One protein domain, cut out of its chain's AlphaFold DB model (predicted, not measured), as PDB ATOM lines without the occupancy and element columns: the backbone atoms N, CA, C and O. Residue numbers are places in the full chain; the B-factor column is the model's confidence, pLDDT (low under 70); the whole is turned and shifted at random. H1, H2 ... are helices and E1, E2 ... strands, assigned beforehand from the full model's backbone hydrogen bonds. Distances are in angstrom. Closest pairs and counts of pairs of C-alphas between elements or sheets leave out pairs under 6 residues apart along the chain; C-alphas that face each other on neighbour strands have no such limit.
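This is residues 4 to 88 of the 89 residues of an uncharacterized protein of Pedobacter psychrotolerans (UniProt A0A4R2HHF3). A two-stranded antiparallel ribbon, E1 and E2, forms the middle of an elongated body, and the longest helix, H4, packs on its E2 side with residues 62 to 72. At one end of the long axis lie the short helix H3 and the loop of residues 48 to 61; towards the other end lie H2 and H5, and residues 83 to 88 stick out free. The printed part has 85 residues, with five named helices and two named strands in the order H1, E1, H2, E2, H3, H4, H5, a mixed class of helices and strands. It is loose, with a radius of gyration of the C-alphas of 16.0 A, and spans 46 by 27 by 20 A.

H1, residues 4 to 7, comes first and is joined by a tight link of 4 residues to E1, residues 12 to 16. H2, residues 18 to 22, follows E1 after 1 residue, and a long link of 12 residues then runs to E2, residues 35 to 40. E1 and E2 are antiparallel neighbours, with 163 degrees between their directions. N 13 and O 39 are 2.7 A apart and N 36 and O 15 are 3.0 A apart, both within hydrogen-bond range. H3, residues 44 to 47, and H4, residues 62 to 76, are apart. E2 and H4 have 4 pairs of C-alphas within 8 A, the closest being those of Phe 36 and Asn 68, 6.1 A apart. H5, residues 79 to 87, is close to H4 but not clearly touching it; their closest C-alphas, of Leu 73 and Phe 82, are 7.5 A apart. The two run opposite ways at a steep tilt of 55 degrees. In H2, H4 and H5 every O i to N i+4 pair is within hydrogen-bond range; H1 and H3 are too short for such a pair.

H1 begins at C-alpha 4, (-43.931, 41.032, 12.947). E1 measures 12.7 A from first to last C-alpha and E2 14.0 A, E2 starting at C-alpha 35, (-35.547, 28.711, 10.052). H2 measures 6.5 A, H1 5.3 A and H3 4.9 A. H4 measures 20.2 A and H5 10.6 A, H5 ending at C-alpha 87, (-18.649, 16.681, 0.596).

The two C-alphas farthest apart, those of Asn 54 and Lys 88, are 47.3 A apart. The printed part has no cut. The long links are H2 to E2 and H3 to H4, with 12 and 14 residues. The mean pLDDT of the printed part is 79.3; 18 residues are under 70, namely residues 4, 6 and 44 to 59.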
ATOM      1  N   SER A   4     -43.865  40.576  11.555       66.06
ATOM      2  CA  SER A   4     -43.931  41.032  12.947       66.06
ATOM      3  C   SER A   4     -45.369  41.068  13.465       66.06
ATOM      4  O   SER A   4     -45.636  40.567  14.551       66.06
ATOM      5  N   ASP A   5     -46.304  41.593  12.670       70.81
ATOM      6  CA  ASP A   5     -47.719  41.689  13.066       70.81
ATOM      7  C   ASP A   5     -48.360  40.302  13.205       70.81
ATOM      8  O   ASP A   5     -49.257  40.099  14.016       70.81
ATOM      9  N   ALA A   6     -47.896  39.329  12.413       67.75
ATOM     10  CA  ALA A   6     -48.374  37.952  12.474       67.75
ATOM     11  C   ALA A   6     -47.908  37.198  13.733       67.75
ATOM     12  O   ALA A   6     -48.483  36.159  14.057       67.75
ATOM     13  N   LEU A   7     -46.880  37.705  14.424       70.38
ATOM     14  CA  LEU A   7     -46.231  37.066  15.573       70.38
ATOM     15  C   LEU A   7     -46.411  37.825  16.891       70.38
ATOM     16  O   LEU A   7     -46.012  37.318  17.939       70.38
ATOM     17  N   ASP A   8     -47.004  39.018  16.861       75.56
ATOM     18  CA  ASP A   8     -47.148  39.855  18.046       75.56
ATOM     19  C   ASP A   8     -47.945  39.144  19.155       75.56
ATOM     20  O   ASP A   8     -49.005  38.561  18.915       75.56
ATOM     21  N   ASN A   9     -47.400  39.155  20.377       77.06
ATOM     22  CA  ASN A   9     -47.916  38.452  21.564       77.06
ATOM     23  C   ASN A   9     -48.150  36.932  21.419       77.06
ATOM     24  O   ASN A   9     -48.798  36.324  22.277       77.06
ATOM     25  N   LYS A  10     -47.602  36.284  20.383       79.38
ATOM     26  CA  LYS A  10     -47.674  34.828  20.209       79.38
ATOM     27  C   LYS A  10     -46.398  34.165  20.701       79.38
ATOM     28  O   LYS A  10     -45.288  34.589  20.385       79.38
ATOM     29  N   LYS A  11     -46.547  33.069  21.443       82.81
ATOM     30  CA  LYS A  11     -45.432  32.149  21.675       82.81
ATOM     31  C   LYS A  11     -45.264  31.284  20.434       82.81
ATOM     32  O   LYS A  11     -46.254  30.837  19.861       82.81
ATOM     33  N   ILE A  12     -44.024  31.062  20.013       83.88
ATOM     34  CA  ILE A  12     -43.714  30.238  18.846       83.88
ATOM     35  C   ILE A  12     -42.629  29.212  19.148       83.88
ATOM     36  O   ILE A  12     -41.728  29.436  19.953       83.88
ATOM     37  N   ILE A  13     -42.712  28.098  18.434       84.38
ATOM     38  CA  ILE A  13     -41.741  27.022  18.367       84.38
ATOM     39  C   ILE A  13     -41.113  27.078  16.978       84.38
ATOM     40  O   ILE A  13     -41.797  26.928  15.964       84.38
ATOM     41  N   ILE A  14     -39.800  27.275  16.932       87.12
ATOM     42  CA  ILE A  14     -39.034  27.299  15.686       87.12
ATOM     43  C   ILE A  14     -38.112  26.087  15.595       87.12
ATOM     44  O   ILE A  14     -37.557  25.638  16.598       87.12
ATOM     45  N   SER A  15     -37.935  25.548  14.390       87.69
ATOM     46  CA  SER A  15     -36.956  24.492  14.125       87.69
ATOM     47  C   SER A  15     -35.837  25.027  13.248       87.69
ATOM     48  O   SER A  15     -36.057  25.494  12.128       87.69
ATOM     49  N   ILE A  16     -34.633  24.927  13.793       90.00
ATOM     50  CA  ILE A  16     -33.377  25.366  13.197       90.00
ATOM     51  C   ILE A  16     -32.375  24.217  13.264       90.00
ATOM     52  O   ILE A  16     -32.484  23.329  14.116       90.00
ATOM     53  N   ASN A  17     -31.383  24.238  12.381       88.06
ATOM     54  CA  ASN A  17     -30.281  23.291  12.451       88.06
ATOM     55  C   ASN A  17     -29.395  23.603  13.674       88.06
ATOM     56  O   ASN A  17     -28.999  24.747  13.906       88.06
ATOM     57  N   LYS A  18     -29.084  22.574  14.470       90.12
ATOM     58  CA  LYS A  18     -28.301  22.717  15.707       90.12
ATOM     59  C   LYS A  18     -26.862  23.152  15.441       90.12
ATOM     60  O   LYS A  18     -26.296  23.859  16.271       90.12
ATOM     61  N   ASP A  19     -26.286  22.736  14.319       88.12
ATOM     62  CA  ASP A  19     -24.907  23.087  13.973       88.12
ATOM     63  C   ASP A  19     -24.808  24.554  13.542       88.12
ATOM     64  O   ASP A  19     -23.873  25.249  13.934       88.12
ATOM     65  N   ASP A  20     -25.837  25.059  12.852       87.75
ATOM     66  CA  ASP A  20     -25.945  26.474  12.479       87.75
ATOM     67  C   ASP A  20     -26.101  27.372  13.703       87.75
ATOM     68  O   ASP A  20     -25.475  28.425  13.778       87.75
ATOM     69  N   LEU A  21     -26.860  26.923  14.707       89.50
ATOM     70  CA  LEU A  21     -27.014  27.660  15.962       89.50
ATOM     71  C   LEU A  21     -25.696  27.790  16.745       89.50
ATOM     72  O   LEU A  21     -25.495  28.772  17.456       89.50
ATOM     73  N   LYS A  22     -24.803  26.800  16.648       89.31
ATOM     74  CA  LYS A  22     -23.506  26.802  17.348       89.31
ATOM     75  C   LYS A  22     -22.407  27.522  16.569       89.31
ATOM     76  O   LYS A  22     -21.350  27.811  17.129       89.31
ATOM     77  N   ASN A  23     -22.620  27.775  15.284       86.94
ATOM     78  CA  ASN A  23     -21.621  28.358  14.410       86.94
ATOM     79  C   ASN A  23     -21.643  29.891  14.508       86.94
ATOM     80  O   ASN A  23     -22.594  30.542  14.089       86.94
ATOM     81  N   LEU A  24     -20.539  30.471  14.995       88.12
ATOM     82  CA  LEU A  24     -20.365  31.920  15.172       88.12
ATOM     83  C   LEU A  24     -20.458  32.731  13.867       88.12
ATOM     84  O   LEU A  24     -20.575  33.953  13.919       88.12
ATOM     85  N   LYS A  25     -20.389  32.079  12.699       87.56
ATOM     86  CA  LYS A  25     -20.593  32.734  11.400       87.56
ATOM     87  C   LYS A  25     -22.060  33.106  11.154       87.56
ATOM     88  O   LYS A  25     -22.309  33.959  10.304       87.56
ATOM     89  N   PHE A  26     -23.010  32.477  11.846       89.38
ATOM     90  CA  PHE A  26     -24.447  32.721  11.702       89.38
ATOM     91  C   PHE A  26     -24.989  33.642  12.800       89.38
ATOM     92  O   PHE A  26     -24.315  33.952  13.778       89.38
ATOM     93  N   GLY A  27     -26.233  34.092  12.631       86.88
ATOM     94  CA  GLY A  27     -26.930  34.937  13.608       86.88
ATOM     95  C   GLY A  27     -26.658  36.429  13.436       86.88
ATOM     96  O   GLY A  27     -27.039  37.229  14.288       86.88
ATOM     97  N   THR A  28     -26.033  36.823  12.326       90.00
ATOM     98  CA  THR A  28     -25.859  38.232  11.961       90.00
ATOM     99  C   THR A  28     -26.903  38.645  10.929       90.00
ATOM    100  O   THR A  28     -27.499  37.810  10.254       90.00
ATOM    101  N   LYS A  29     -27.112  39.954  10.749       87.62
ATOM    102  CA  LYS A  29     -28.013  40.456   9.698       87.62
ATOM    103  C   LYS A  29     -27.544  40.068   8.286       87.62
ATOM    104  O   LYS A  29     -28.374  39.913   7.401       87.62
ATOM    105  N   ALA A  30     -26.230  39.931   8.091       89.12
ATOM    106  CA  ALA A  30     -25.634  39.520   6.821       89.12
ATOM    107  C   ALA A  30     -25.683  37.998   6.605       89.12
ATOM    108  O   ALA A  30     -25.795  37.562   5.465       89.12
ATOM    109  N   ASN A  31     -25.624  37.207   7.681       87.88
ATOM    110  CA  ASN A  31     -25.732  35.751   7.640       87.88
ATOM    111  C   ASN A  31     -26.726  35.253   8.710       87.88
ATOM    112  O   ASN A  31     -26.319  34.895   9.826       87.88
ATOM    113  N   PRO A  32     -28.037  35.320   8.423       90.12
ATOM    114  CA  PRO A  32     -29.070  34.935   9.376       90.12
ATOM    115  C   PRO A  32     -29.108  33.416   9.571       90.12
ATOM    116  O   PRO A  32     -28.751  32.656   8.677       90.12
ATOM    117  N   ILE A  33     -29.587  32.963  10.734       90.62
ATOM    118  CA  ILE A  33     -29.835  31.533  10.966       90.62
ATOM    119  C   ILE A  33     -31.082  31.121  10.166       90.62
ATOM    120  O   ILE A  33     -32.151  31.699  10.394       90.62
ATOM    121  N   PRO A  34     -30.990  30.124   9.270       89.38
ATOM    122  CA  PRO A  34     -32.145  29.621   8.538       89.38
ATOM    123  C   PRO A  34     -33.154  28.962   9.481       89.38
ATOM    124  O   PRO A  34     -32.799  28.123  10.314       89.38
ATOM    125  N   VAL A  35     -34.430  29.311   9.317       88.12
ATOM    126  CA  VAL A  35     -35.547  28.711  10.052       88.12
ATOM    127  C   VAL A  35     -36.368  27.863   9.093       88.12
ATOM    128  O   VAL A  35     -36.927  28.374   8.128       88.12
ATOM    129  N   PHE A  36     -36.455  26.564   9.367       85.62
ATOM    130  CA  PHE A  36     -37.127  25.607   8.479       85.62
ATOM    131  C   PHE A  36     -38.591  25.372   8.859       85.62
ATOM    132  O   PHE A  36     -39.403  24.990   8.014       85.62
ATOM    133  N   ARG A  37     -38.931  25.608  10.132       84.56
ATOM    134  CA  ARG A  37     -40.283  25.472  10.682       84.56
ATOM    135  C   ARG A  37     -40.557  26.569  11.693       84.56
ATOM    136  O   ARG A  37     -39.716  26.821  12.551       84.56
ATOM    137  N   VAL A  38     -41.746  27.154  11.619       82.19
ATOM    138  CA  VAL A  38     -42.296  28.074  12.620       82.19
ATOM    139  C   VAL A  38     -43.705  27.606  12.934       82.19
ATOM    140  O   VAL A  38     -44.499  27.418  12.016       82.19
ATOM    141  N   VAL A  39     -43.999  27.401  14.211       79.12
ATOM    142  CA  VAL A  39     -45.319  26.999  14.704       79.12
ATOM    143  C   VAL A  39     -45.678  27.810  15.932       79.12
ATOM    144  O   VAL A  39     -44.806  28.193  16.698       79.12
ATOM    145  N   GLU A  40     -46.958  28.100  16.108       76.50
ATOM    146  CA  GLU A  40     -47.467  28.771  17.300       76.50
ATOM    147  C   GLU A  40     -47.548  27.782  18.476       76.50
ATOM    148  O   GLU A  40     -48.103  26.694  18.343       76.50
ATOM    149  N   ASP A  41     -46.998  28.164  19.628       77.19
ATOM    150  CA  ASP A  41     -47.094  27.415  20.884       77.19
ATOM    151  C   ASP A  41     -48.478  27.646  21.498       77.19
ATOM    152  O   ASP A  41     -48.731  28.625  22.206       77.19
ATOM    153  N   LEU A  42     -49.408  26.767  21.138       72.00
ATOM    154  CA  LEU A  42     -50.787  26.819  21.594       72.00
ATOM    155  C   LEU A  42     -51.050  25.856  22.754       72.00
ATOM    156  O   LEU A  42     -50.486  24.765  22.784       72.00
ATOM    157  N   PRO A  43     -52.017  26.179  23.634       70.38
ATOM    158  CA  PRO A  43     -52.531  25.218  24.602       70.38
ATOM    159  C   PRO A  43     -53.074  23.952  23.919       70.38
ATOM    160  O   PRO A  43     -53.730  24.037  22.877       70.38
ATOM    161  N   ASP A  44     -52.900  22.793  24.561       64.12
ATOM    162  CA  ASP A  44     -53.331  21.478  24.052       64.12
ATOM    163  C   ASP A  44     -54.815  21.409  23.651       64.12
ATOM    164  O   ASP A  44     -55.199  20.656  22.755       64.12
ATOM    165  N   SER A  45     -55.676  22.198  24.304       63.44
ATOM    166  CA  SER A  45     -57.108  22.290  23.990       63.44
ATOM    167  C   SER A  45     -57.386  22.921  22.619       63.44
ATOM    168  O   SER A  45     -58.387  22.597  21.982       63.44
ATOM    169  N   ILE A  46     -56.499  23.798  22.144       61.47
ATOM    170  CA  ILE A  46     -56.589  24.462  20.839       61.47
ATOM    171  C   ILE A  46     -55.764  23.702  19.793       61.47
ATOM    172  O   ILE A  46     -56.216  23.577  18.655       61.47
ATOM    173  N   SER A  47     -54.609  23.133  20.167       58.41
ATOM    174  CA  SER A  47     -53.762  22.365  19.238       58.41
ATOM    175  C   SER A  47     -54.447  21.086  18.740       58.41
ATOM    176  O   SER A  47     -54.413  20.812  17.547       58.41
ATOM    177  N   LYS A  48     -55.191  20.361  19.593       51.47
ATOM    178  CA  LYS A  48     -55.956  19.161  19.183       51.47
ATOM    179  C   LYS A  48     -57.057  19.449  18.159       51.47
ATOM    180  O   LYS A  48     -57.416  18.565  17.387       51.47
ATOM    181  N   ASN A  49     -57.584  20.675  18.141       52.19
ATOM    182  CA  ASN A  49     -58.545  21.119  17.132       52.19
ATOM    183  C   ASN A  49     -57.860  21.567  15.825       52.19
ATOM    184  O   ASN A  49     -58.526  21.652  14.799       52.19
ATOM    185  N   ARG A  50     -56.544  21.823  15.831       55.38
ATOM    186  CA  ARG A  50     -55.706  22.101  14.650       55.38
ATOM    187  C   ARG A  50     -55.014  20.802  14.208       55.38
ATOM    188  O   ARG A  50     -53.854  20.571  14.516       55.38
ATOM    189  N   GLY A  51     -55.746  19.916  13.534       47.31
ATOM    190  CA  GLY A  51     -55.202  18.619  13.095       47.31
ATOM    191  C   GLY A  51     -56.242  17.562  12.721       47.31
ATOM    192  O   GLY A  51     -55.885  16.543  12.135       47.31
ATOM    193  N   SER A  52     -57.523  17.793  13.024       47.81
ATOM    194  CA  SER A  52     -58.631  17.020  12.453       47.81
ATOM    195  C   SER A  52     -58.905  17.466  11.011       47.81
ATOM    196  O   SER A  52     -58.581  18.596  10.650       47.81
ATOM    197  N   GLU A  53     -59.539  16.621  10.190       50.56
ATOM    198  CA  GLU A  53     -59.973  16.972   8.817       50.56
ATOM    199  C   GLU A  53     -60.816  18.264   8.751       50.56
ATOM    200  O   GLU A  53     -60.886  18.914   7.712       50.56
ATOM    201  N   ASN A  54     -61.397  18.675   9.885       51.88
ATOM    202  CA  ASN A  54     -62.268  19.842  10.030       51.88
ATOM    203  C   ASN A  54     -61.578  21.005  10.775       51.88
ATOM    204  O   ASN A  54     -62.212  22.008  11.106       51.88
ATOM    205  N   GLY A  55     -60.299  20.840  11.109       50.56
ATOM    206  CA  GLY A  55     -59.483  21.762  11.880       50.56
ATOM    207  C   GLY A  55     -58.562  22.595  10.998       50.56
ATOM    208  O   GLY A  55     -58.011  22.106  10.015       50.56
ATOM    209  N   TRP A  56     -58.338  23.855  11.373       49.12
ATOM    210  CA  TRP A  56     -57.354  24.724  10.722       49.12
ATOM    211  C   TRP A  56     -55.937  24.216  11.012       49.12
ATOM    212  O   TRP A  56     -55.302  24.640  11.977       49.12
ATOM    213  N   ASN A  57     -55.454  23.272  10.209       53.19
ATOM    214  CA  ASN A  57     -54.095  22.755  10.299       53.19
ATOM    215  C   ASN A  57     -53.133  23.819   9.741       53.19
ATOM    216  O   ASN A  57     -52.869  23.878   8.544       53.19
ATOM    217  N   VAL A  58     -52.712  24.745  10.605       57.75
ATOM    218  CA  VAL A  58     -51.798  25.857  10.269       57.75
ATOM    219  C   VAL A  58     -50.326  25.507  10.498       57.75
ATOM    220  O   VAL A  58     -49.456  26.349  10.288       57.75
ATOM    221  N   ASP A  59     -50.042  24.271  10.906       66.19
ATOM    222  CA  ASP A  59     -48.682  23.752  10.983       66.19
ATOM    223  C   ASP A  59     -48.175  23.399   9.582       66.19
ATOM    224  O   ASP A  59     -48.917  22.887   8.743       66.19
ATOM    225  N   ILE A  60     -46.882  23.632   9.327       71.81
ATOM    226  CA  ILE A  60     -46.286  23.162   8.075       71.81
ATOM    227  C   ILE A  60     -46.303  21.631   8.047       71.81
ATOM    228  O   ILE A  60     -45.895  20.956   8.998       71.81
ATOM    229  N   THR A  61     -46.763  21.088   6.930       79.50
ATOM    230  CA  THR A  61     -46.698  19.657   6.641       79.50
ATOM    231  C   THR A  61     -45.246  19.198   6.502       79.50
ATOM    232  O   THR A  61     -44.350  19.985   6.185       79.50
ATOM    233  N   GLU A  62     -45.002  17.897   6.669       81.75
ATOM    234  CA  GLU A  62     -43.671  17.314   6.455       81.75
ATOM    235  C   GLU A  62     -43.147  17.581   5.031       81.75
ATOM    236  O   GLU A  62     -41.962  17.846   4.841       81.75
ATOM    237  N   ASN A  63     -44.033  17.591   4.031       85.81
ATOM    238  CA  ASN A  63     -43.666  17.897   2.648       85.81
ATOM    239  C   ASN A  63     -43.222  19.355   2.477       85.81
ATOM    240  O   ASN A  63     -42.225  19.612   1.808       85.81
ATOM    241  N   GLN A  64     -43.916  20.305   3.110       82.69
ATOM    242  CA  GLN A  64     -43.504  21.714   3.106       82.69
ATOM    243  C   GLN A  64     -42.180  21.912   3.844       82.69
ATOM    244  O   GLN A  64     -41.336  22.681   3.394       82.69
ATOM    245  N   PHE A  65     -41.964  21.187   4.943       85.62
ATOM    246  CA  PHE A  65     -40.681  21.194   5.636       85.62
ATOM    247  C   PHE A  65     -39.543  20.695   4.732       85.62
ATOM    248  O   PHE A  65     -38.538  21.391   4.591       85.62
ATOM    249  N   LYS A  66     -39.714  19.540   4.071       89.81
ATOM    250  CA  LYS A  66     -38.728  19.000   3.114       89.81
ATOM    251  C   LYS A  66     -38.447  19.985   1.986       89.81
ATOM    252  O   LYS A  66     -37.289  20.292   1.729       89.81
ATOM    253  N   TYR A  67     -39.498  20.554   1.400       89.62
ATOM    254  CA  TYR A  67     -39.374  21.567   0.359       89.62
ATOM    255  C   TYR A  67     -38.551  22.778   0.825       89.62
ATOM    256  O   TYR A  67     -37.622  23.185   0.134       89.62
ATOM    257  N   ASN A  68     -38.821  23.326   2.014       87.69
ATOM    258  CA  ASN A  68     -38.064  24.464   2.551       87.69
ATOM    259  C   ASN A  68     -36.575  24.138   2.733       87.69
ATOM    260  O   ASN A  68     -35.715  24.965   2.426       87.69
ATOM    261  N   VAL A  69     -36.270  22.932   3.222       89.62
ATOM    262  CA  VAL A  69     -34.890  22.455   3.373       89.62
ATOM    263  C   VAL A  69     -34.210  22.341   2.007       89.62
ATOM    264  O   VAL A  69     -33.110  22.859   1.831       89.62
ATOM    265  N   GLU A  70     -34.871  21.734   1.022       91.62
ATOM    266  CA  GLU A  70     -34.346  21.597  -0.341       91.62
ATOM    267  C   GLU A  70     -34.089  22.956  -1.001       91.62
ATOM    268  O   GLU A  70     -33.022  23.163  -1.581       91.62
ATOM    269  N   GLN A  71     -35.024  23.906  -0.881       90.56
ATOM    270  CA  GLN A  71     -34.852  25.255  -1.426       90.56
ATOM    271  C   GLN A  71     -33.660  25.972  -0.791       90.56
ATOM    272  O   GLN A  71     -32.871  26.601  -1.500       90.56
ATOM    273  N   TYR A  72     -33.497  25.853   0.529       89.69
ATOM    274  CA  TYR A  72     -32.355  26.437   1.221       89.69
ATOM    275  C   TYR A  72     -31.033  25.842   0.726       89.69
ATOM    276  O   TYR A  72     -30.141  26.591   0.338       89.69
ATOM    277  N   LEU A  73     -30.926  24.512   0.677       90.31
ATOM    278  CA  LEU A  73     -29.703  23.830   0.243       90.31
ATOM    279  C   LEU A  73     -29.367  24.095  -1.232       90.31
ATOM    280  O   LEU A  73     -28.193  24.161  -1.579       90.31
ATOM    281  N   THR A  74     -30.377  24.260  -2.088       90.00
ATOM    282  CA  THR A  74     -30.184  24.420  -3.539       90.00
ATOM    283  C   THR A  74     -29.874  25.861  -3.935       90.00
ATOM    284  O   THR A  74     -29.032  26.088  -4.800       90.00
ATOM    285  N   TYR A  75     -30.570  26.835  -3.340       90.44
ATOM    286  CA  TYR A  75     -30.573  28.212  -3.847       90.44
ATOM    287  C   TYR A  75     -30.007  29.249  -2.879       90.44
ATOM    288  O   TYR A  75     -29.571  30.306  -3.331       90.44
ATOM    289  N   ILE A  76     -30.039  28.992  -1.571       88.56
ATOM    290  CA  ILE A  76     -29.641  29.981  -0.556       88.56
ATOM    291  C   ILE A  76     -28.252  29.661  -0.003       88.56
ATOM    292  O   ILE A  76     -27.446  30.568   0.196       88.56
ATOM    293  N   MET A  77     -27.961  28.383   0.240       89.12
ATOM    294  CA  MET A  77     -26.679  27.950   0.778       89.12
ATOM    295  C   MET A  77     -25.551  28.194  -0.240       89.12
ATOM    296  O   MET A  77     -25.645  27.739  -1.384       89.12
ATOM    297  N   PRO A  78     -24.448  28.851   0.161       90.50
ATOM    298  CA  PRO A  78     -23.275  28.986  -0.690       90.50
ATOM    299  C   PRO A  78     -22.685  27.622  -1.056       90.50
ATOM    300  O   PRO A  78     -22.538  26.744  -0.207       90.50
ATOM    301  N   LYS A  79     -22.270  27.458  -2.314       89.69
ATOM    302  CA  LYS A  79     -21.703  26.194  -2.811       89.69
ATOM    303  C   LYS A  79     -20.463  25.745  -2.028       89.69
ATOM    304  O   LYS A  79     -20.297  24.561  -1.763       89.69
ATOM    305  N   GLU A  80     -19.603  26.691  -1.659       90.38
ATOM    306  CA  GLU A  80     -18.405  26.436  -0.849       90.38
ATOM    307  C   GLU A  80     -18.775  25.873   0.523       90.38
ATOM    308  O   GLU A  80     -18.212  24.875   0.961       90.38
ATOM    309  N   GLU A  81     -19.779  26.470   1.165       88.44
ATOM    310  CA  GLU A  81     -20.283  26.023   2.456       88.44
ATOM    311  C   GLU A  81     -20.941  24.641   2.362       88.44
ATOM    312  O   GLU A  81     -20.704  23.786   3.216       88.44
ATOM    313  N   PHE A  82     -21.723  24.392   1.310       89.31
ATOM    314  CA  PHE A  82     -22.306  23.077   1.049       89.31
ATOM    315  C   PHE A  82     -21.213  22.009   0.919       89.31
ATOM    316  O   PHE A  82     -21.268  20.970   1.580       89.31
ATOM    317  N   HIS A  83     -20.177  22.290   0.125       89.62
ATOM    318  CA  HIS A  83     -19.051  21.382  -0.069       89.62
ATOM    319  C   HIS A  83     -18.309  21.109   1.248       89.62
ATOM    320  O   HIS A  83     -18.025  19.957   1.576       89.62
ATOM    321  N   GLU A  84     -18.042  22.144   2.050       88.81
ATOM    322  CA  GLU A  84     -17.397  21.989   3.358       88.81
ATOM    323  C   GLU A  84     -18.196  21.128   4.338       88.81
ATOM    324  O   GLU A  84     -17.599  20.427   5.151       88.81
ATOM    325  N   ARG A  85     -19.527  21.175   4.271       84.56
ATOM    326  CA  ARG A  85     -20.408  20.466   5.208       84.56
ATOM    327  C   ARG A  85     -20.718  19.035   4.797       84.56
ATOM    328  O   ARG A  85     -20.829  18.171   5.664       84.56
ATOM    329  N   PHE A  86     -20.928  18.800   3.506       86.81
ATOM    330  CA  PHE A  86     -21.511  17.549   3.019       86.81
ATOM    331  C   PHE A  86     -20.554  16.722   2.162       86.81
ATOM    332  O   PHE A  86     -20.713  15.504   2.098       86.81
ATOM    333  N   GLU A  87     -19.558  17.351   1.536       86.00
ATOM    334  CA  GLU A  87     -18.649  16.681   0.596       86.00
ATOM    335  C   GLU A  87     -17.229  16.511   1.152       86.00
ATOM    336  O   GLU A  87     -16.540  15.566   0.774       86.00
ATOM    337  N   LYS A  88     -16.799  17.354   2.100       74.81
ATOM    338  CA  LYS A  88     -15.581  17.120   2.891       74.81
ATOM    339  C   LYS A  88     -15.856  16.097   3.996       74.81
ATOM    340  O   LYS A  88     -16.070  16.453   5.154       74.81
TER     341      LYS A  88